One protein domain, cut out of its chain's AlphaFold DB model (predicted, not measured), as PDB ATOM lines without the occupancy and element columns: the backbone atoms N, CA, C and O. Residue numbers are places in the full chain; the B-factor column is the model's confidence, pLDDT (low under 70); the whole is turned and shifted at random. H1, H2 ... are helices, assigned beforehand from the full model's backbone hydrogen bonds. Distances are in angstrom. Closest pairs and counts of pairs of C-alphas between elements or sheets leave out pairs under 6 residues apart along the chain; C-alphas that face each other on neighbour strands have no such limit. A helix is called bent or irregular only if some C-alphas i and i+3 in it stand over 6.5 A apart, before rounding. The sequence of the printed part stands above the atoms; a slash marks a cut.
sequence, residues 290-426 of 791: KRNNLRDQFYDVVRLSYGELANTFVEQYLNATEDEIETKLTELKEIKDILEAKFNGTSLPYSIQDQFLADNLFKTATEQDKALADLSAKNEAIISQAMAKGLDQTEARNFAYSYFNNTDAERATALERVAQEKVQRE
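Overview. This is residues 290 to 426 of the 791 residues of the protein "Lipoprot_C domain-containing protein" of Conservatibacter flavescens (UniProt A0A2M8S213). The longest helix, H5, and the helix H3 run the same way, one beyond the other, along a slender and loosely joined rod, with the shorter H4 in the middle of its length. At one end H1 packs on H2 and H3; at the other end H6 packs across H5, and H7 runs on past them, so that its residues 421 to 426 stick out free. The printed part has 137 residues with seven named helices, H1 to H7 in order along the chain, and no named strand; its class is all helix. The whole is loose, with a radius of gyration of the C-alphas of 20.4 A, and it spans 68 by 30 by 22 A along its three main axes.

Along the chain. Begin with H5, residues 365 to 387: find C-alpha 365 at (176.753, 151.184, 106.167), and from there the helix runs 34.0 A to C-alpha 387 at (158.430, 158.553, 133.846). Before it in the chain comes H4, residues 350 to 360, whose centre is the nearest to the mean of the C-alphas, at 2.7 A. Before that, H3 takes residues 322 to 341 and is 29.0 A long. Look further back for H2, residues 307 to 317, and for H1, residues 290 to 302, which begins at C-alpha 290 at (188.306, 121.076, 108.694). After H5 you find H6, residues 393 to 402. Last comes H7, residues 408 to 426, 29.2 A from its first C-alpha to C-alpha 426 at (148.920, 147.594, 149.613). H7 has a kink of 30 degrees near residue 420 and is irregular, but only just: C-alphas 420 and 423 are 6.54 A apart.

Arrangement. Start again at H5, which touches H6 with residues 379 to 387 alone; the closest C-alphas, of Ala 386 and Ala 396, are 4.8 A apart. H5 and H6 run opposite ways at a steep tilt of 53 degrees. H7 is close to H5 but not clearly touching it, the closest C-alphas being those of Ala 386 and Leu 415, 6.5 A apart. H6 and H7 are near each other, their closest C-alphas 8.3 A apart. Now look at the other end of H5: H4 is close but not clearly touching, with the C-alphas of Asn 360 and Gln 368 closest at 6.3 A. H3 and H4 form a helical hairpin and only just touch, with 3 pairs of C-alphas within 8 A; the closest, of Leu 339 and Leu 357, are 6.9 A apart. Residues 297 to 302 of H1 touch H3, with Val 302 and Lys 333 closest at 4.9 A between C-alphas, at a shallow tilt of 32 degrees, the same way. H1 and H2 touch at a steep tilt of 61 degrees, opposite ways, the C-alphas of Arg 295 and Ala 310 closest at 5.7 A. H1 and H2 are apart from H5, H6 and H7, and H3 is apart from H6 and H7. In H1, H2, H3, H4, H5 and H6 every O i to N i+4 pair is within hydrogen-bond range; in H7 it is 9 of 15.

Size, cuts and confidence. The outline is a rod, and its two farthest C-alphas, those of Thr 321 and Gln 424, are 68.9 A apart. The printed part has no cut. The link from H3 to H4, 8 residues, is short, and the other links are tight. The mean pLDDT of the printed part is 78.9; the 14 residues under 70 are residues 305 to 307, residue 345, residue 390 and residues 418 to 426.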
ATOM      1  N   LYS A 290     188.327 119.860 109.521       83.62
ATOM      2  CA  LYS A 290     188.306 121.076 108.694       83.62
ATOM      3  C   LYS A 290     187.105 121.972 109.022       83.62
ATOM      4  O   LYS A 290     187.273 123.183 109.130       83.62
ATOM      5  N   ARG A 291     185.911 121.395 109.213       84.81
ATOM      6  CA  ARG A 291     184.702 122.142 109.613       84.81
ATOM      7  C   ARG A 291     184.858 122.807 110.978       84.81
ATOM      8  O   ARG A 291     184.495 123.970 111.122       84.81
ATOM      9  N   ASN A 292     185.407 122.085 111.954       84.69
ATOM     10  CA  ASN A 292     185.605 122.615 113.303       84.69
ATOM     11  C   ASN A 292     186.649 123.733 113.318       84.69
ATOM     12  O   ASN A 292     186.362 124.798 113.847       84.69
ATOM     13  N   ASN A 293     187.771 123.565 112.610       86.00
ATOM     14  CA  ASN A 293     188.783 124.616 112.486       86.00
ATOM     15  C   ASN A 293     188.203 125.908 111.870       86.00
ATOM     16  O   ASN A 293     188.400 126.991 112.407       86.00
ATOM     17  N   LEU A 294     187.399 125.809 110.805       85.06
ATOM     18  CA  LEU A 294     186.728 126.980 110.217       85.06
ATOM     19  C   LEU A 294     185.761 127.670 111.189       85.06
ATOM     20  O   LEU A 294     185.670 128.898 111.210       85.06
ATOM     21  N   ARG A 295     185.029 126.886 111.988       86.44
ATOM     22  CA  ARG A 295     184.098 127.412 112.990       86.44
ATOM     23  C   ARG A 295     184.846 128.125 114.120       86.44
ATOM     24  O   ARG A 295     184.436 129.212 114.519       86.44
ATOM     25  N   ASP A 296     185.950 127.545 114.578       85.81
ATOM     26  CA  ASP A 296     186.801 128.114 115.623       85.81
ATOM     27  C   ASP A 296     187.455 129.414 115.147       85.81
ATOM     28  O   ASP A 296     187.363 130.428 115.831       85.81
ATOM     29  N   GLN A 297     187.995 129.442 113.924       85.19
ATOM     30  CA  GLN A 297     188.537 130.664 113.321       85.19
ATOM     31  C   GLN A 297     187.485 131.782 113.225       85.19
ATOM     32  O   GLN A 297     187.786 132.947 113.499       85.19
ATOM     33  N   PHE A 298     186.235 131.446 112.885       85.56
ATOM     34  CA  PHE A 298     185.136 132.412 112.877       85.56
ATOM     35  C   PHE A 298     184.851 132.970 114.277       85.56
ATOM     36  O   PHE A 298     184.758 134.189 114.450       85.56
ATOM     37  N   TYR A 299     184.745 132.104 115.287       82.56
ATOM     38  CA  TYR A 299     184.506 132.538 116.661       82.56
ATOM     39  C   TYR A 299     185.668 133.349 117.240       82.56
ATOM     40  O   TYR A 299     185.424 134.364 117.893       82.56
ATOM     41  N   ASP A 300     186.910 132.970 116.961       84.00
ATOM     42  CA  ASP A 300     188.097 133.644 117.489       84.00
ATOM     43  C   ASP A 300     188.260 135.059 116.927       84.00
ATOM     44  O   ASP A 300     188.575 136.005 117.666       84.00
ATOM     45  N   VAL A 301     188.028 135.217 115.621       81.56
ATOM     46  CA  VAL A 301     188.260 136.485 114.925       81.56
ATOM     47  C   VAL A 301     187.050 137.413 115.031       81.56
ATOM     48  O   VAL A 301     187.218 138.584 115.377       81.56
ATOM     49  N   VAL A 302     185.834 136.908 114.793       79.69
ATOM     50  CA  VAL A 302     184.605 137.722 114.772       79.69
ATOM     51  C   VAL A 302     183.983 137.849 116.167       79.69
ATOM     52  O   VAL A 302     183.345 138.856 116.453       79.69
ATOM     53  N   ARG A 303     184.200 136.893 117.083       77.06
ATOM     54  CA  ARG A 303     183.720 136.935 118.482       77.06
ATOM     55  C   ARG A 303     182.206 137.138 118.635       77.06
ATOM     56  O   ARG A 303     181.764 137.889 119.502       77.06
ATOM     57  N   LEU A 304     181.412 136.467 117.802       70.31
ATOM     58  CA  LEU A 304     179.951 136.408 117.921       70.31
ATOM     59  C   LEU A 304     179.507 134.965 118.153       70.31
ATOM     60  O   LEU A 304     179.788 134.092 117.338       70.31
ATOM     61  N   SER A 305     178.769 134.710 119.231       62.41
ATOM     62  CA  SER A 305     178.324 133.361 119.623       62.41
ATOM     63  C   SER A 305     177.053 132.889 118.894       62.41
ATOM     64  O   SER A 305     176.249 132.151 119.458       62.41
ATOM     65  N   TYR A 306     176.851 133.310 117.642       65.75
ATOM     66  CA  TYR A 306     175.671 132.960 116.846       65.75
ATOM     67  C   TYR A 306     175.965 131.783 115.909       65.75
ATOM     68  O   TYR A 306     176.595 131.942 114.861       65.75
ATOM     69  N   GLY A 307     175.472 130.597 116.281       66.25
ATOM     70  CA  GLY A 307     175.755 129.341 115.576       66.25
ATOM     71  C   GLY A 307     175.332 129.319 114.104       66.25
ATOM     72  O   GLY A 307     176.031 128.736 113.281       66.25
ATOM     73  N   GLU A 308     174.240 129.996 113.740       71.12
ATOM     74  CA  GLU A 308     173.761 130.043 112.350       71.12
ATOM     75  C   GLU A 308     174.705 130.823 111.423       71.12
ATOM     76  O   GLU A 308     174.915 130.423 110.277       71.12
ATOM     77  N   LEU A 309     175.345 131.884 111.924       73.94
ATOM     78  CA  LEU A 309     176.316 132.671 111.161       73.94
ATOM     79  C   LEU A 309     177.634 131.913 110.981       73.94
ATOM     80  O   LEU A 309     178.169 131.873 109.874       73.94
ATOM     81  N   ALA A 310     178.114 131.253 112.039       79.12
ATOM     82  CA  ALA A 310     179.306 130.414 111.964       79.12
ATOM     83  C   ALA A 310     179.096 129.221 111.015       79.12
ATOM     84  O   ALA A 310     179.980 128.892 110.228       79.12
ATOM     85  N   ASN A 311     177.907 128.610 111.016       80.56
ATOM     86  CA  ASN A 311     177.569 127.532 110.086       80.56
ATOM     87  C   ASN A 311     177.439 128.031 108.642       80.56
ATOM     88  O   ASN A 311     177.963 127.388 107.738       80.56
ATOM     89  N   THR A 312     176.841 129.207 108.425       80.81
ATOM     90  CA  THR A 312     176.779 129.839 107.095       80.81
ATOM     91  C   THR A 312     178.185 130.121 106.549       80.81
ATOM     92  O   THR A 312     178.455 129.881 105.372       80.81
ATOM     93  N   PHE A 313     179.108 130.578 107.402       84.06
ATOM     94  CA  PHE A 313     180.512 130.772 107.039       84.06
ATOM     95  C   PHE A 313     181.208 129.442 106.706       84.06
ATOM     96  O   PHE A 313     181.842 129.323 105.659       84.06
ATOM     97  N   VAL A 314     181.038 128.411 107.542       85.88
ATOM     98  CA  VAL A 314     181.595 127.072 107.289       85.88
ATOM     99  C   VAL A 314     181.079 126.499 105.964       85.88
ATOM    100  O   VAL A 314     181.875 125.971 105.195       85.88
ATOM    101  N   GLU A 315     179.787 126.627 105.654       83.25
ATOM    102  CA  GLU A 315     179.198 126.119 104.405       83.25
ATOM    103  C   GLU A 315     179.719 126.844 103.158       83.25
ATOM    104  O   GLU A 315     180.012 126.201 102.149       83.25
ATOM    105  N   GLN A 316     179.876 128.168 103.223       82.56
ATOM    106  CA  GLN A 316     180.351 128.966 102.090       82.56
ATOM    107  C   GLN A 316     181.849 128.779 101.817       82.56
ATOM    108  O   GLN A 316     182.271 128.852 100.663       82.56
ATOM    109  N   TYR A 317     182.642 128.506 102.856       86.81
ATOM    110  CA  TYR A 317     184.105 128.508 102.778       86.81
ATOM    111  C   TYR A 317     184.753 127.137 103.039       86.81
ATOM    112  O   TYR A 317     185.978 127.035 103.074       86.81
ATOM    113  N   LEU A 318     183.979 126.043 103.116       86.19
ATOM    114  CA  LEU A 318     184.513 124.686 103.337       86.19
ATOM    115  C   LEU A 318     185.559 124.262 102.291       86.19
ATOM    116  O   LEU A 318     186.493 123.515 102.597       86.19
ATOM    117  N   ASN A 319     185.410 124.747 101.058       84.62
ATOM    118  CA  ASN A 319     186.296 124.458  99.928       84.62
ATOM    119  C   ASN A 319     187.204 125.637  99.543       84.62
ATOM    120  O   ASN A 319     187.936 125.521  98.562       84.62
ATOM    121  N   ALA A 320     187.160 126.740 100.291       84.88
ATOM    122  CA  ALA A 320     188.001 127.903 100.044       84.88
ATOM    123  C   ALA A 320     189.464 127.641 100.442       84.88
ATOM    124  O   ALA A 320     189.775 126.709 101.198       84.88
ATOM    125  N   THR A 321     190.359 128.460  99.898       87.25
ATOM    126  CA  THR A 321     191.773 128.512 100.280       87.25
ATOM    127  C   THR A 321     191.957 129.286 101.588       87.25
ATOM    128  O   THR A 321     191.100 130.073 101.985       87.25
ATOM    129  N   GLU A 322     193.074 129.053 102.277       82.88
ATOM    130  CA  GLU A 322     193.370 129.678 103.577       82.88
ATOM    131  C   GLU A 322     193.433 131.213 103.483       82.88
ATOM    132  O   GLU A 322     192.810 131.902 104.289       82.88
ATOM    133  N   ASP A 323     194.045 131.741 102.419       83.56
ATOM    134  CA  ASP A 323     194.123 133.183 102.150       83.56
ATOM    135  C   ASP A 323     192.732 133.827 101.957       83.56
ATOM    136  O   ASP A 323     192.479 134.954 102.400       83.56
ATOM    137  N   GLU A 324     191.799 133.115 101.310       85.38
ATOM    138  CA  GLU A 324     190.418 133.581 101.115       85.38
ATOM    139  C   GLU A 324     189.644 133.631 102.441       85.38
ATOM    140  O   GLU A 324     188.847 134.550 102.658       85.38
ATOM    141  N   ILE A 325     189.894 132.670 103.336       88.00
ATOM    142  CA  ILE A 325     189.278 132.596 104.666       88.00
ATOM    143  C   ILE A 325     189.787 133.741 105.551       88.00
ATOM    144  O   ILE A 325     188.979 134.473 106.129       88.00
ATOM    145  N   GLU A 326     191.106 133.945 105.618       86.44
ATOM    146  CA  GLU A 326     191.729 134.977 106.460       86.44
ATOM    147  C   GLU A 326     191.306 136.393 106.042       86.44
ATOM    148  O   GLU A 326     190.923 137.220 106.882       86.44
ATOM    149  N   THR A 327     191.294 136.652 104.731       88.00
ATOM    150  CA  THR A 327     190.840 137.932 104.172       88.00
ATOM    151  C   THR A 327     189.405 138.225 104.606       88.00
ATOM    152  O   THR A 327     189.100 139.318 105.087       88.00
ATOM    153  N   LYS A 328     188.515 137.230 104.507       87.31
ATOM    154  CA  LYS A 328     187.098 137.425 104.820       87.31
ATOM    155  C   LYS A 328     186.828 137.609 106.311       87.31
ATOM    156  O   LYS A 328     186.005 138.447 106.677       87.31
ATOM    157  N   LEU A 329     187.509 136.855 107.171       88.31
ATOM    158  CA  LEU A 329     187.379 137.000 108.623       88.31
ATOM    159  C   LEU A 329     187.807 138.394 109.095       88.31
ATOM    160  O   LEU A 329     187.146 138.986 109.950       88.31
ATOM    161  N   THR A 330     188.866 138.938 108.491       86.38
ATOM    162  CA  THR A 330     189.355 140.291 108.784       86.38
ATOM    163  C   THR A 330     188.313 141.350 108.423       86.38
ATOM    164  O   THR A 330     187.962 142.173 109.268       86.38
ATOM    165  N   GLU A 331     187.734 141.277 107.220       85.50
ATOM    166  CA  GLU A 331     186.663 142.189 106.795       85.50
ATOM    167  C   GLU A 331     185.451 142.150 107.742       85.50
ATOM    168  O   GLU A 331     184.911 143.190 108.121       85.50
ATOM    169  N   LEU A 332     185.010 140.954 108.146       85.94
ATOM    170  CA  LEU A 332     183.840 140.796 109.020       85.94
ATOM    171  C   LEU A 332     184.079 141.356 110.422       85.94
ATOM    172  O   LEU A 332     183.178 141.963 111.005       85.94
ATOM    173  N   LYS A 333     185.292 141.190 110.955       86.12
ATOM    174  CA  LYS A 333     185.676 141.769 112.241       86.12
ATOM    175  C   LYS A 333     185.661 143.295 112.194       86.12
ATOM    176  O   LYS A 333     185.091 143.919 113.085       86.12
ATOM    177  N   GLU A 334     186.230 143.893 111.151       85.69
ATOM    178  CA  GLU A 334     186.233 145.350 110.992       85.69
ATOM    179  C   GLU A 334     184.808 145.915 110.929       85.69
ATOM    180  O   GLU A 334     184.502 146.911 111.586       85.69
ATOM    181  N   ILE A 335     183.902 145.248 110.205       84.19
ATOM    182  CA  ILE A 335     182.492 145.651 110.137       84.19
ATOM    183  C   ILE A 335     181.818 145.543 111.512       84.19
ATOM    184  O   ILE A 335     181.094 146.458 111.909       84.19
ATOM    185  N   LYS A 336     182.064 144.464 112.265       86.88
ATOM    186  CA  LYS A 336     181.525 144.296 113.622       86.88
ATOM    187  C   LYS A 336     181.998 145.398 114.567       86.88
ATOM    188  O   LYS A 336     181.166 146.002 115.239       86.88
ATOM    189  N   ASP A 337     183.298 145.671 114.609       84.25
ATOM    190  CA  ASP A 337     183.869 146.673 115.515       84.25
ATOM    191  C   ASP A 337     183.281 148.069 115.222       84.25
ATOM    192  O   ASP A 337     182.958 148.833 116.136       84.25
ATOM    193  N   ILE A 338     183.053 148.378 113.938       84.31
ATOM    194  CA  ILE A 338     182.357 149.597 113.504       84.31
ATOM    195  C   ILE A 338     180.911 149.632 114.012       84.31
ATOM    196  O   ILE A 338     180.436 150.696 114.404       84.31
ATOM    197  N   LEU A 339     180.196 148.507 113.999       83.00
ATOM    198  CA  LEU A 339     178.816 148.427 114.479       83.00
ATOM    199  C   LEU A 339     178.715 148.559 116.003       83.00
ATOM    200  O   LEU A 339     177.879 149.316 116.490       83.00
ATOM    201  N   GLU A 340     179.585 147.888 116.756       83.88
ATOM    202  CA  GLU A 340     179.597 147.944 118.224       83.88
ATOM    203  C   GLU A 340     179.913 149.345 118.743       83.88
ATOM    204  O   GLU A 340     179.267 149.835 119.675       83.88
ATOM    205  N   ALA A 341     180.851 150.041 118.095       84.00
ATOM    206  CA  ALA A 341     181.191 151.414 118.446       84.00
ATOM    207  C   ALA A 341     179.982 152.363 118.368       84.00
ATOM    208  O   ALA A 341     179.928 153.344 119.114       84.00
ATOM    209  N   LYS A 342     178.995 152.062 117.513       81.25
ATOM    210  CA  LYS A 342     177.786 152.877 117.346       81.25
ATOM    211  C   LYS A 342     176.784 152.726 118.496       81.25
ATOM    212  O   LYS A 342     175.950 153.611 118.668       81.25
ATOM    213  N   PHE A 343     176.865 151.677 119.321       79.69
ATOM    214  CA  PHE A 343     175.980 151.516 120.485       79.69
ATOM    215  C   PHE A 343     176.399 152.339 121.704       79.69
ATOM    216  O   PHE A 343     175.597 152.523 122.627       79.69
ATOM    217  N   ASN A 344     177.636 152.843 121.728       76.12
ATOM    218  CA  ASN A 344     178.158 153.602 122.856       76.12
ATOM    219  C   ASN A 344     177.325 154.870 123.098       76.12
ATOM    220  O   ASN A 344     177.299 155.784 122.279       76.12
ATOM    221  N   GLY A 345     176.659 154.923 124.255       66.94
ATOM    222  CA  GLY A 345     175.765 156.020 124.633       66.94
ATOM    223  C   GLY A 345     174.283 155.783 124.323       66.94
ATOM    224  O   GLY A 345     173.479 156.675 124.581       66.94
ATOM    225  N   THR A 346     173.901 154.605 123.819       72.56
ATOM    226  CA  THR A 346     172.489 154.231 123.627       72.56
ATOM    227  C   THR A 346     171.914 153.527 124.864       72.56
ATOM    228  O   THR A 346     172.619 152.813 125.575       72.56
ATOM    229  N   SER A 347     170.612 153.702 125.117       71.19
ATOM    230  CA  SER A 347     169.867 153.014 126.191       71.19
ATOM    231  C   SER A 347     169.262 151.670 125.735       71.19
ATOM    232  O   SER A 347     168.327 151.170 126.364       71.19
ATOM    233  N   LEU A 348     169.702 151.128 124.592       77.75
ATOM    234  CA  LEU A 348     169.072 149.974 123.943       77.75
ATOM    235  C   LEU A 348     169.255 148.682 124.760       77.75
ATOM    236  O   LEU A 348     170.337 148.464 125.303       77.75
ATOM    237  N   PRO A 349     168.251 147.784 124.804       79.44
ATOM    238  CA  PRO A 349     168.399 146.457 125.406       79.44
ATOM    239  C   PRO A 349     169.546 145.650 124.782       79.44
ATOM    240  O   PRO A 349     169.657 145.609 123.557       79.44
ATOM    241  N   TYR A 350     170.339 144.940 125.594       74.12
ATOM    242  CA  TYR A 350     171.435 144.086 125.105       74.12
ATOM    243  C   TYR A 350     170.971 143.068 124.057       74.12
ATOM    244  O   TYR A 350     171.577 142.960 122.999       74.12
ATOM    245  N   SER A 351     169.818 142.428 124.270       73.25
ATOM    246  CA  SER A 351     169.246 141.484 123.300       73.25
ATOM    247  C   SER A 351     168.918 142.120 121.943       73.25
ATOM    248  O   SER A 351     168.901 141.435 120.929       73.25
ATOM    249  N   ILE A 352     168.634 143.426 121.914       79.06
ATOM    250  CA  ILE A 352     168.387 144.177 120.678       79.06
ATOM    251  C   ILE A 352     169.710 144.601 120.032       79.06
ATOM    252  O   ILE A 352     169.789 144.617 118.810       79.06
ATOM    253  N   GLN A 353     170.750 144.895 120.820       81.94
ATOM    254  CA  GLN A 353     172.097 145.174 120.309       81.94
ATOM    255  C   GLN A 353     172.709 143.928 119.649       81.94
ATOM    256  O   GLN A 353     173.187 144.012 118.519       81.94
ATOM    257  N   ASP A 354     172.606 142.763 120.290       76.06
ATOM    258  CA  ASP A 354     173.141 141.503 119.759       76.06
ATOM    259  C   ASP A 354     172.393 141.051 118.492       76.06
ATOM    260  O   ASP A 354     173.016 140.706 117.486       76.06
ATOM    261  N   GLN A 355     171.056 141.152 118.488       78.25
ATOM    262  CA  GLN A 355     170.250 140.880 117.294       78.25
ATOM    263  C   GLN A 355     170.573 141.869 116.165       78.25
ATOM    264  O   GLN A 355     170.652 141.486 115.002       78.25
ATOM    265  N   PHE A 356     170.809 143.141 116.496       82.56
ATOM    266  CA  PHE A 356     171.208 144.143 115.516       82.56
ATOM    267  C   PHE A 356     172.568 143.820 114.889       82.56
ATOM    268  O   PHE A 356     172.715 143.974 113.677       82.56
ATOM    269  N   LEU A 357     173.546 143.349 115.669       82.06
ATOM    270  CA  LEU A 357     174.830 142.891 115.131       82.06
ATOM    271  C   LEU A 357     174.631 141.708 114.183       82.06
ATOM    272  O   LEU A 357     175.109 141.759 113.052       82.06
ATOM    273  N   ALA A 358     173.867 140.695 114.597       75.62
ATOM    274  CA  ALA A 358     173.590 139.518 113.776       75.62
ATOM    275  C   ALA A 358     172.879 139.872 112.455       75.62
ATOM    276  O   ALA A 358     173.291 139.427 111.383       75.62
ATOM    277  N   ASP A 359     171.865 140.738 112.510       77.31
ATOM    278  CA  ASP A 359     171.037 141.092 111.357       77.31
ATOM    279  C   ASP A 359     171.732 142.047 110.378       77.31
ATOM    280  O   ASP A 359     171.256 142.214 109.250       77.31
ATOM    281  N   ASN A 360     172.801 142.738 110.790       79.12
ATOM    282  CA  ASN A 360     173.397 143.827 110.012       79.12
ATOM    283  C   ASN A 360     174.890 143.652 109.693       79.12
ATOM    284  O   ASN A 360     175.438 144.481 108.959       79.12
ATOM    285  N   LEU A 361     175.519 142.561 110.147       80.69
ATOM    286  CA  LEU A 361     176.933 142.250 109.890       80.69
ATOM    287  C   LEU A 361     177.274 142.146 108.392       80.69
ATOM    288  O   LEU A 361     178.382 142.472 107.984       80.69
ATOM    289  N   PHE A 362     176.309 141.744 107.565       73.25
ATOM    290  CA  PHE A 362     176.463 141.596 106.111       73.25
ATOM    291  C   PHE A 362     175.724 142.680 105.297       73.25
ATOM    292  O   PHE A 362     175.592 142.551 104.081       73.25
ATOM    293  N   LYS A 363     175.213 143.740 105.946       77.44
ATOM    294  CA  LYS A 363     174.455 144.840 105.309       77.44
ATOM    295  C   LYS A 363     175.319 146.083 105.072       77.44
ATOM    296  O   LYS A 363     176.419 146.194 105.605       77.44
ATOM    297  N   THR A 364     174.837 147.037 104.272       78.69
ATOM    298  CA  THR A 364     175.605 148.251 103.935       78.69
ATOM    299  C   THR A 364     175.594 149.294 105.063       78.69
ATOM    300  O   THR A 364     174.647 149.377 105.842       78.69
ATOM    301  N   ALA A 365     176.616 150.158 105.121       76.81
ATOM    302  CA  ALA A 365     176.753 151.184 106.167       76.81
ATOM    303  C   ALA A 365     175.536 152.126 106.283       76.81
ATOM    304  O   ALA A 365     175.098 152.454 107.385       76.81
ATOM    305  N   THR A 366     174.942 152.507 105.151       77.12
ATOM    306  CA  THR A 366     173.746 153.363 105.107       77.12
ATOM    307  C   THR A 366     172.517 152.674 105.708       77.12
ATOM    308  O   THR A 366     171.689 153.324 106.347       77.12
ATOM    309  N   GLU A 367     172.383 151.360 105.514       76.81
ATOM    310  CA  GLU A 367     171.290 150.567 106.089       76.81
ATOM    311  C   GLU A 367     171.470 150.392 107.601       76.81
ATOM    312  O   GLU A 367     170.495 150.487 108.347       76.81
ATOM    313  N   GLN A 368     172.716 150.231 108.053       81.88
ATOM    314  CA  GLN A 368     173.077 150.128 109.468       81.88
ATOM    315  C   GLN A 368     172.745 151.418 110.243       81.88
ATOM    316  O   GLN A 368     172.056 151.368 111.260       81.88
ATOM    317  N   ASP A 369     173.186 152.587 109.761       79.19
ATOM    318  CA  ASP A 369     173.004 153.861 110.483       79.19
ATOM    319  C   ASP A 369     171.534 154.250 110.639       79.19
ATOM    320  O   ASP A 369     171.101 154.716 111.696       79.19
ATOM    321  N   LYS A 370     170.742 154.010 109.591       79.44
ATOM    322  CA  LYS A 370     169.302 154.256 109.618       79.44
ATOM    323  C   LYS A 370     168.598 153.340 110.623       79.44
ATOM    324  O   LYS A 370     167.799 153.816 111.424       79.44
ATOM    325  N   ALA A 371     168.927 152.047 110.614       78.62
ATOM    326  CA  ALA A 371     168.318 151.071 111.510       78.62
ATOM    327  C   ALA A 371     168.610 151.371 112.995       78.62
ATOM    328  O   ALA A 371     167.738 151.186 113.845       78.62
ATOM    329  N   LEU A 372     169.803 151.881 113.321       83.50
ATOM    330  CA  LEU A 372     170.170 152.218 114.699       83.50
ATOM    331  C   LEU A 372     169.482 153.494 115.220       83.50
ATOM    332  O   LEU A 372     169.056 153.546 116.381       83.50
ATOM    333  N   ALA A 373     169.366 154.519 114.372       79.69
ATOM    334  CA  ALA A 373     168.707 155.777 114.722       79.69
ATOM    335  C   ALA A 373     167.214 155.567 115.034       79.69
ATOM    336  O   ALA A 373     166.712 156.085 116.037       79.69
ATOM    337  N   ASP A 374     166.536 154.745 114.229       79.62
ATOM    338  CA  ASP A 374     165.117 154.419 114.400       79.62
ATOM    339  C   ASP A 374     164.859 153.659 115.719       79.62
ATOM    340  O   ASP A 374     163.907 153.961 116.446       79.62
ATOM    341  N   LEU A 375     165.738 152.716 116.086       83.88
ATOM    342  CA  LEU A 375     165.636 151.963 117.343       83.88
ATOM    343  C   LEU A 375     165.878 152.844 118.577       83.88
ATOM    344  O   LEU A 375     165.143 152.750 119.563       83.88
ATOM    345  N   SER A 376     166.881 153.721 118.523       79.56
ATOM    346  CA  SER A 376     167.247 154.584 119.654       79.56
ATOM    347  C   SER A 376     166.166 155.627 119.953       79.56
ATOM    348  O   SER A 376     165.794 155.819 121.112       79.56
ATOM    349  N   ALA A 377     165.595 156.245 118.914       80.75
ATOM    350  CA  ALA A 377     164.507 157.212 119.059       80.75
ATOM    351  C   ALA A 377     163.231 156.574 119.634       80.75
ATOM    352  O   ALA A 377     162.555 157.170 120.477       80.75
ATOM    353  N   LYS A 378     162.927 155.335 119.224       84.38
ATOM    354  CA  LYS A 378     161.802 154.565 119.760       84.38
ATOM    355  C   LYS A 378     161.958 154.302 121.260       84.38
ATOM    356  O   LYS A 378     160.988 154.443 121.996       84.38
ATOM    357  N   ASN A 379     163.159 153.955 121.727       85.12
ATOM    358  CA  ASN A 379     163.389 153.602 123.131       85.12
ATOM    359  C   ASN A 379     163.195 154.796 124.080       85.12
ATOM    360  O   ASN A 379     162.468 154.709 125.069       85.12
ATOM    361  N   GLU A 380     163.809 155.934 123.750       82.69
ATOM    362  CA  GLU A 380     163.775 157.145 124.584       82.69
ATOM    363  C   GLU A 380     162.362 157.734 124.711       82.69
ATOM    364  O   GLU A 380     161.973 158.236 125.773       82.69
ATOM    365  N   ALA A 381     161.547 157.608 123.658       83.25
ATOM    366  CA  ALA A 381     160.146 158.009 123.689       83.25
ATOM    367  C   ALA A 381     159.337 157.195 124.714       83.25
ATOM    368  O   ALA A 381     158.513 157.756 125.438       83.25
ATOM    369  N   ILE A 382     159.601 155.890 124.819       85.44
ATOM    370  CA  ILE A 382     158.878 154.998 125.732       85.44
ATOM    371  C   ILE A 382     159.269 155.272 127.190       85.44
ATOM    372  O   ILE A 382     158.393 155.371 128.050       85.44
ATOM    373  N   ILE A 383     160.565 155.460 127.468       80.19
ATOM    374  CA  ILE A 383     161.065 155.783 128.817       80.19
ATOM    375  C   ILE A 383     160.459 157.106 129.301       80.19
ATOM    376  O   ILE A 383     159.935 157.192 130.413       80.19
ATOM    377  N   SER A 384     160.477 158.128 128.443       82.44
ATOM    378  CA  SER A 384     159.961 159.461 128.773       82.44
ATOM    379  C   SER A 384     158.460 159.446 129.073       82.44
ATOM    380  O   SER A 384     158.006 160.097 130.016       82.44
ATOM    381  N   GLN A 385     157.684 158.671 128.307       82.00
ATOM    382  CA  GLN A 385     156.255 158.481 128.560       82.00
ATOM    383  C   GLN A 385     156.013 157.815 129.917       82.00
ATOM    384  O   GLN A 385     155.144 158.263 130.664       82.00
ATOM    385  N   ALA A 386     156.806 156.796 130.259       77.88
ATOM    386  CA  ALA A 386     156.658 156.052 131.501       77.88
ATOM    387  C   ALA A 386     156.980 156.882 132.754       77.88
ATOM    388  O   ALA A 386     156.191 156.893 133.700       77.88
ATOM    389  N   MET A 387     158.069 157.660 132.732       78.56
ATOM    390  CA  MET A 387     158.430 158.553 133.846       78.56
ATOM    391  C   MET A 387     157.360 159.623 134.103       78.56
ATOM    392  O   MET A 387     157.045 159.943 135.249       78.56
ATOM    393  N   ALA A 388     156.738 160.144 133.041       79.19
ATOM    394  CA  ALA A 388     155.675 161.144 133.149       79.19
ATOM    395  C   ALA A 388     154.401 160.624 133.850       79.19
ATOM    396  O   ALA A 388     153.548 161.420 134.244       79.19
ATOM    397  N   LYS A 389     154.264 159.302 134.025       76.31
ATOM    398  CA  LYS A 389     153.124 158.642 134.682       76.31
ATOM    399  C   LYS A 389     153.402 158.216 136.125       76.31
ATOM    400  O   LYS A 389     152.617 157.477 136.710       76.31
ATOM    401  N   GLY A 390     154.473 158.741 136.717       68.56
ATOM    402  CA  GLY A 390     154.785 158.552 138.135       68.56
ATOM    403  C   GLY A 390     155.584 157.286 138.438       68.56
ATOM    404  O   GLY A 390     155.738 156.948 139.610       68.56
ATOM    405  N   LEU A 391     156.090 156.612 137.399       74.50
ATOM    406  CA  LEU A 391     157.129 155.598 137.527       74.50
ATOM    407  C   LEU A 391     158.476 156.302 137.726       74.50
ATOM    408  O   LEU A 391     158.750 157.323 137.089       74.50
ATOM    409  N   ASP A 392     159.328 155.772 138.593       76.12
ATOM    410  CA  ASP A 392     160.692 156.273 138.733       76.12
ATOM    411  C   ASP A 392     161.570 155.910 137.517       76.12
ATOM    412  O   ASP A 392     161.157 155.212 136.590       76.12
ATOM    413  N   GLN A 393     162.802 156.419 137.481       75.81
ATOM    414  CA  GLN A 393     163.707 156.225 136.344       75.81
ATOM    415  C   GLN A 393     164.027 154.747 136.065       75.81
ATOM    416  O   GLN A 393     164.242 154.370 134.913       75.81
ATOM    417  N   THR A 394     164.056 153.906 137.096       75.94
ATOM    418  CA  THR A 394     164.324 152.471 136.971       75.94
ATOM    419  C   THR A 394     163.069 151.742 136.494       75.94
ATOM    420  O   THR A 394     163.135 150.966 135.544       75.94
ATOM    421  N   GLU A 395     161.911 152.047 137.080       73.06
ATOM    422  CA  GLU A 395     160.600 151.521 136.680       73.06
ATOM    423  C   GLU A 395     160.269 151.885 135.219       73.06
ATOM    424  O   GLU A 395     159.815 151.038 134.450       73.06
ATOM    425  N   ALA A 396     160.561 153.115 134.795       75.94
ATOM    426  CA  ALA A 396     160.340 153.587 133.432       75.94
ATOM    427  C   ALA A 396     161.300 152.974 132.401       75.94
ATOM    428  O   ALA A 396     160.896 152.690 131.272       75.94
ATOM    429  N   ARG A 397     162.562 152.726 132.780       79.94
ATOM    430  CA  ARG A 397     163.524 151.982 131.949       79.94
ATOM    431  C   ARG A 397     163.116 150.525 131.788       79.94
ATOM    432  O   ARG A 397     163.148 150.011 130.674       79.94
ATOM    433  N   ASN A 398     162.666 149.887 132.865       80.38
ATOM    434  CA  ASN A 398     162.150 148.521 132.820       80.38
ATOM    435  C   ASN A 398     160.874 148.437 131.975       80.38
ATOM    436  O   ASN A 398     160.736 147.532 131.158       80.38
ATOM    437  N   PHE A 399     159.980 149.420 132.096       82.00
ATOM    438  CA  PHE A 399     158.803 149.532 131.240       82.00
ATOM    439  C   PHE A 399     159.192 149.642 129.758       82.00
ATOM    440  O   PHE A 399     158.657 148.919 128.919       82.00
ATOM    441  N   ALA A 400     160.161 150.493 129.419       82.19
ATOM    442  CA  ALA A 400     160.634 150.602 128.045       82.19
ATOM    443  C   ALA A 400     161.293 149.322 127.532       82.19
ATOM    444  O   ALA A 400     160.999 148.911 126.415       82.19
ATOM    445  N   TYR A 401     162.094 148.655 128.364       80.25
ATOM    446  CA  TYR A 401     162.708 147.365 128.057       80.25
ATOM    447  C   TYR A 401     161.654 146.289 127.747       80.25
ATOM    448  O   TYR A 401     161.758 145.586 126.745       80.25
ATOM    449  N   SER A 402     160.606 146.183 128.571       81.94
ATOM    450  CA  SER A 402     159.560 145.160 128.426       81.94
ATOM    451  C   SER A 402     158.596 145.422 127.275       81.94
ATOM    452  O   SER A 402     158.094 144.474 126.676       81.94
ATOM    453  N   TYR A 403     158.325 146.690 126.968       82.00
ATOM    454  CA  TYR A 403     157.315 147.071 125.980       82.00
ATOM    455  C   TYR A 403     157.914 147.680 124.702       82.00
ATOM    456  O   TYR A 403     157.206 148.319 123.911       82.00
ATOM    457  N   PHE A 404     159.216 147.467 124.476       82.12
ATOM    458  CA  PHE A 404     159.955 148.014 123.338       82.12
ATOM    459  C   PHE A 404     159.369 147.572 121.990       82.12
ATOM    460  O   PHE A 404     159.247 148.376 121.063       82.12
ATOM    461  N   ASN A 405     158.949 146.309 121.870       81.19
ATOM    462  CA  ASN A 405     158.420 145.736 120.626       81.19
ATOM    463  C   ASN A 405     156.896 145.872 120.465       81.19
ATOM    464  O   ASN A 405     156.373 145.547 119.403       81.19
ATOM    465  N   ASN A 406     156.192 146.406 121.466       81.75
ATOM    466  CA  ASN A 406     154.736 146.576 121.442       81.75
ATOM    467  C   ASN A 406     154.301 147.768 120.567       81.75
ATOM    468  O   ASN A 406     155.121 148.591 120.147       81.75
ATOM    469  N   THR A 407     152.999 147.896 120.305       80.75
ATOM    470  CA  THR A 407     152.427 149.081 119.646       80.75
ATOM    471  C   THR A 407     152.225 150.242 120.634       80.75
ATOM    472  O   THR A 407     152.184 150.053 121.852       80.75
ATOM    473  N   ASP A 408     152.087 151.473 120.129       74.19
ATOM    474  CA  ASP A 408     151.913 152.672 120.971       74.19
ATOM    475  C   ASP A 408     150.629 152.644 121.811       74.19
ATOM    476  O   ASP A 408     150.628 153.039 122.978       74.19
ATOM    477  N   ALA A 409     149.535 152.141 121.235       74.44
ATOM    478  CA  ALA A 409     148.249 152.035 121.922       74.44
ATOM    479  C   ALA A 409     148.305 151.029 123.084       74.44
ATOM    480  O   ALA A 409     147.748 151.272 124.160       74.44
ATOM    481  N   GLU A 410     149.029 149.925 122.892       78.69
ATOM    482  CA  GLU A 410     149.252 148.909 123.924       78.69
ATOM    483  C   GLU A 410     150.118 149.454 125.060       78.69
ATOM    484  O   GLU A 410     149.797 149.247 126.231       78.69
ATOM    485  N   ARG A 411     151.163 150.223 124.734       84.12
ATOM    486  CA  ARG A 411     152.007 150.889 125.732       84.12
ATOM    487  C   ARG A 411     151.242 151.898 126.580       84.12
ATOM    488  O   ARG A 411     151.321 151.844 127.803       84.12
ATOM    489  N   ALA A 412     150.483 152.802 125.961       75.50
ATOM    490  CA  ALA A 412     149.752 153.844 126.688       75.50
ATOM    491  C   ALA A 412     148.714 153.254 127.659       75.50
ATOM    492  O   ALA A 412     148.568 153.715 128.792       75.50
ATOM    493  N   THR A 413     148.045 152.185 127.228       80.44
ATOM    494  CA  THR A 413     147.082 151.443 128.049       80.44
ATOM    495  C   THR A 413     147.772 150.699 129.193       80.44
ATOM    496  O   THR A 413     147.291 150.720 130.327       80.44
ATOM    497  N   ALA A 414     148.921 150.068 128.929       79.38
ATOM    498  CA  ALA A 414     149.707 149.389 129.956       79.38
ATOM    499  C   ALA A 414     150.200 150.358 131.040       79.38
ATOM    500  O   ALA A 414     150.232 149.998 132.213       79.38
ATOM    501  N   LEU A 415     150.528 151.591 130.664       75.75
ATOM    502  CA  LEU A 415     151.123 152.572 131.556       75.75
ATOM    503  C   LEU A 415     150.129 153.213 132.543       75.75
ATOM    504  O   LEU A 415     150.444 153.361 133.722       75.75
ATOM    505  N   GLU A 416     148.919 153.558 132.091       74.56
ATOM    506  CA  GLU A 416     147.864 154.118 132.962       74.56
ATOM    507  C   GLU A 416     147.422 153.113 134.035       74.56
ATOM    508  O   GLU A 416     147.175 153.457 135.192       74.56
ATOM    509  N   ARG A 417     147.395 151.838 133.650       73.31
ATOM    510  CA  ARG A 417     147.081 150.714 134.526       73.31
ATOM    511  C   ARG A 417     148.117 150.542 135.646       73.31
ATOM    512  O   ARG A 417     147.745 150.478 136.815       73.31
ATOM    513  N   VAL A 418     149.409 150.557 135.306       67.75
ATOM    514  CA  VAL A 418     150.521 150.366 136.261       67.75
ATOM    515  C   VAL A 418     150.530 151.427 137.377       67.75
ATOM    516  O   VAL A 418     150.876 151.119 138.520       67.75
ATOM    517  N   ALA A 419     150.093 152.657 137.083       61.66
ATOM    518  CA  ALA A 419     150.053 153.760 138.046       61.66
ATOM    519  C   ALA A 419     148.902 153.650 139.073       61.66
ATOM    520  O   ALA A 419     149.109 153.901 140.262       61.66
ATOM    521  N   GLN A 420     147.697 153.242 138.655       62.44
ATOM    522  CA  GLN A 420     146.524 153.134 139.542       62.44
ATOM    523  C   GLN A 420     146.558 151.879 140.424       62.44
ATOM    524  O   GLN A 420     146.111 151.894 141.573       62.44
ATOM    525  N   GLU A 421     147.153 150.800 139.919       62.00
ATOM    526  CA  GLU A 421     147.314 149.550 140.655       62.00
ATOM    527  C   GLU A 421     148.227 149.715 141.888       62.00
ATOM    528  O   GLU A 421     148.108 148.939 142.826       62.00
ATOM    529  N   LYS A 422     149.123 150.713 141.954       62.50
ATOM    530  CA  LYS A 422     150.119 150.857 143.042       62.50
ATOM    531  C   LYS A 422     149.528 151.118 144.437       62.50
ATOM    532  O   LYS A 422     150.003 150.518 145.391       62.50
ATOM    533  N   VAL A 423     148.464 151.917 144.565       53.16
ATOM    534  CA  VAL A 423     147.937 152.374 145.877       53.16
ATOM    535  C   VAL A 423     146.805 151.490 146.435       53.16
ATOM    536  O   VAL A 423     146.725 151.272 147.640       53.16
ATOM    537  N   GLN A 424     145.938 150.929 145.587       57.91
ATOM    538  CA  GLN A 424     144.901 149.964 146.011       57.91
ATOM    539  C   GLN A 424     145.495 148.591 146.373       57.91
ATOM    540  O   GLN A 424     144.885 147.825 147.121       57.91
ATOM    541  N   ARG A 425     146.704 148.285 145.879       60.53
ATOM    542  CA  ARG A 425     147.381 147.017 146.148       60.53
ATOM    543  C   ARG A 425     147.755 146.841 147.629       60.53
ATOM    544  O   ARG A 425     147.530 145.790 148.210       60.53
ATOM    545  N   GLU A 426     148.296 147.842 148.301       56.00
ATOM    546  CA  GLU A 426     148.920 147.594 149.613       56.00
ATOM    547  C   GLU A 426     147.922 147.158 150.715       56.00
ATOM    548  O   GLU A 426     148.268 146.318 151.542       56.00
TER     549      GLU A 426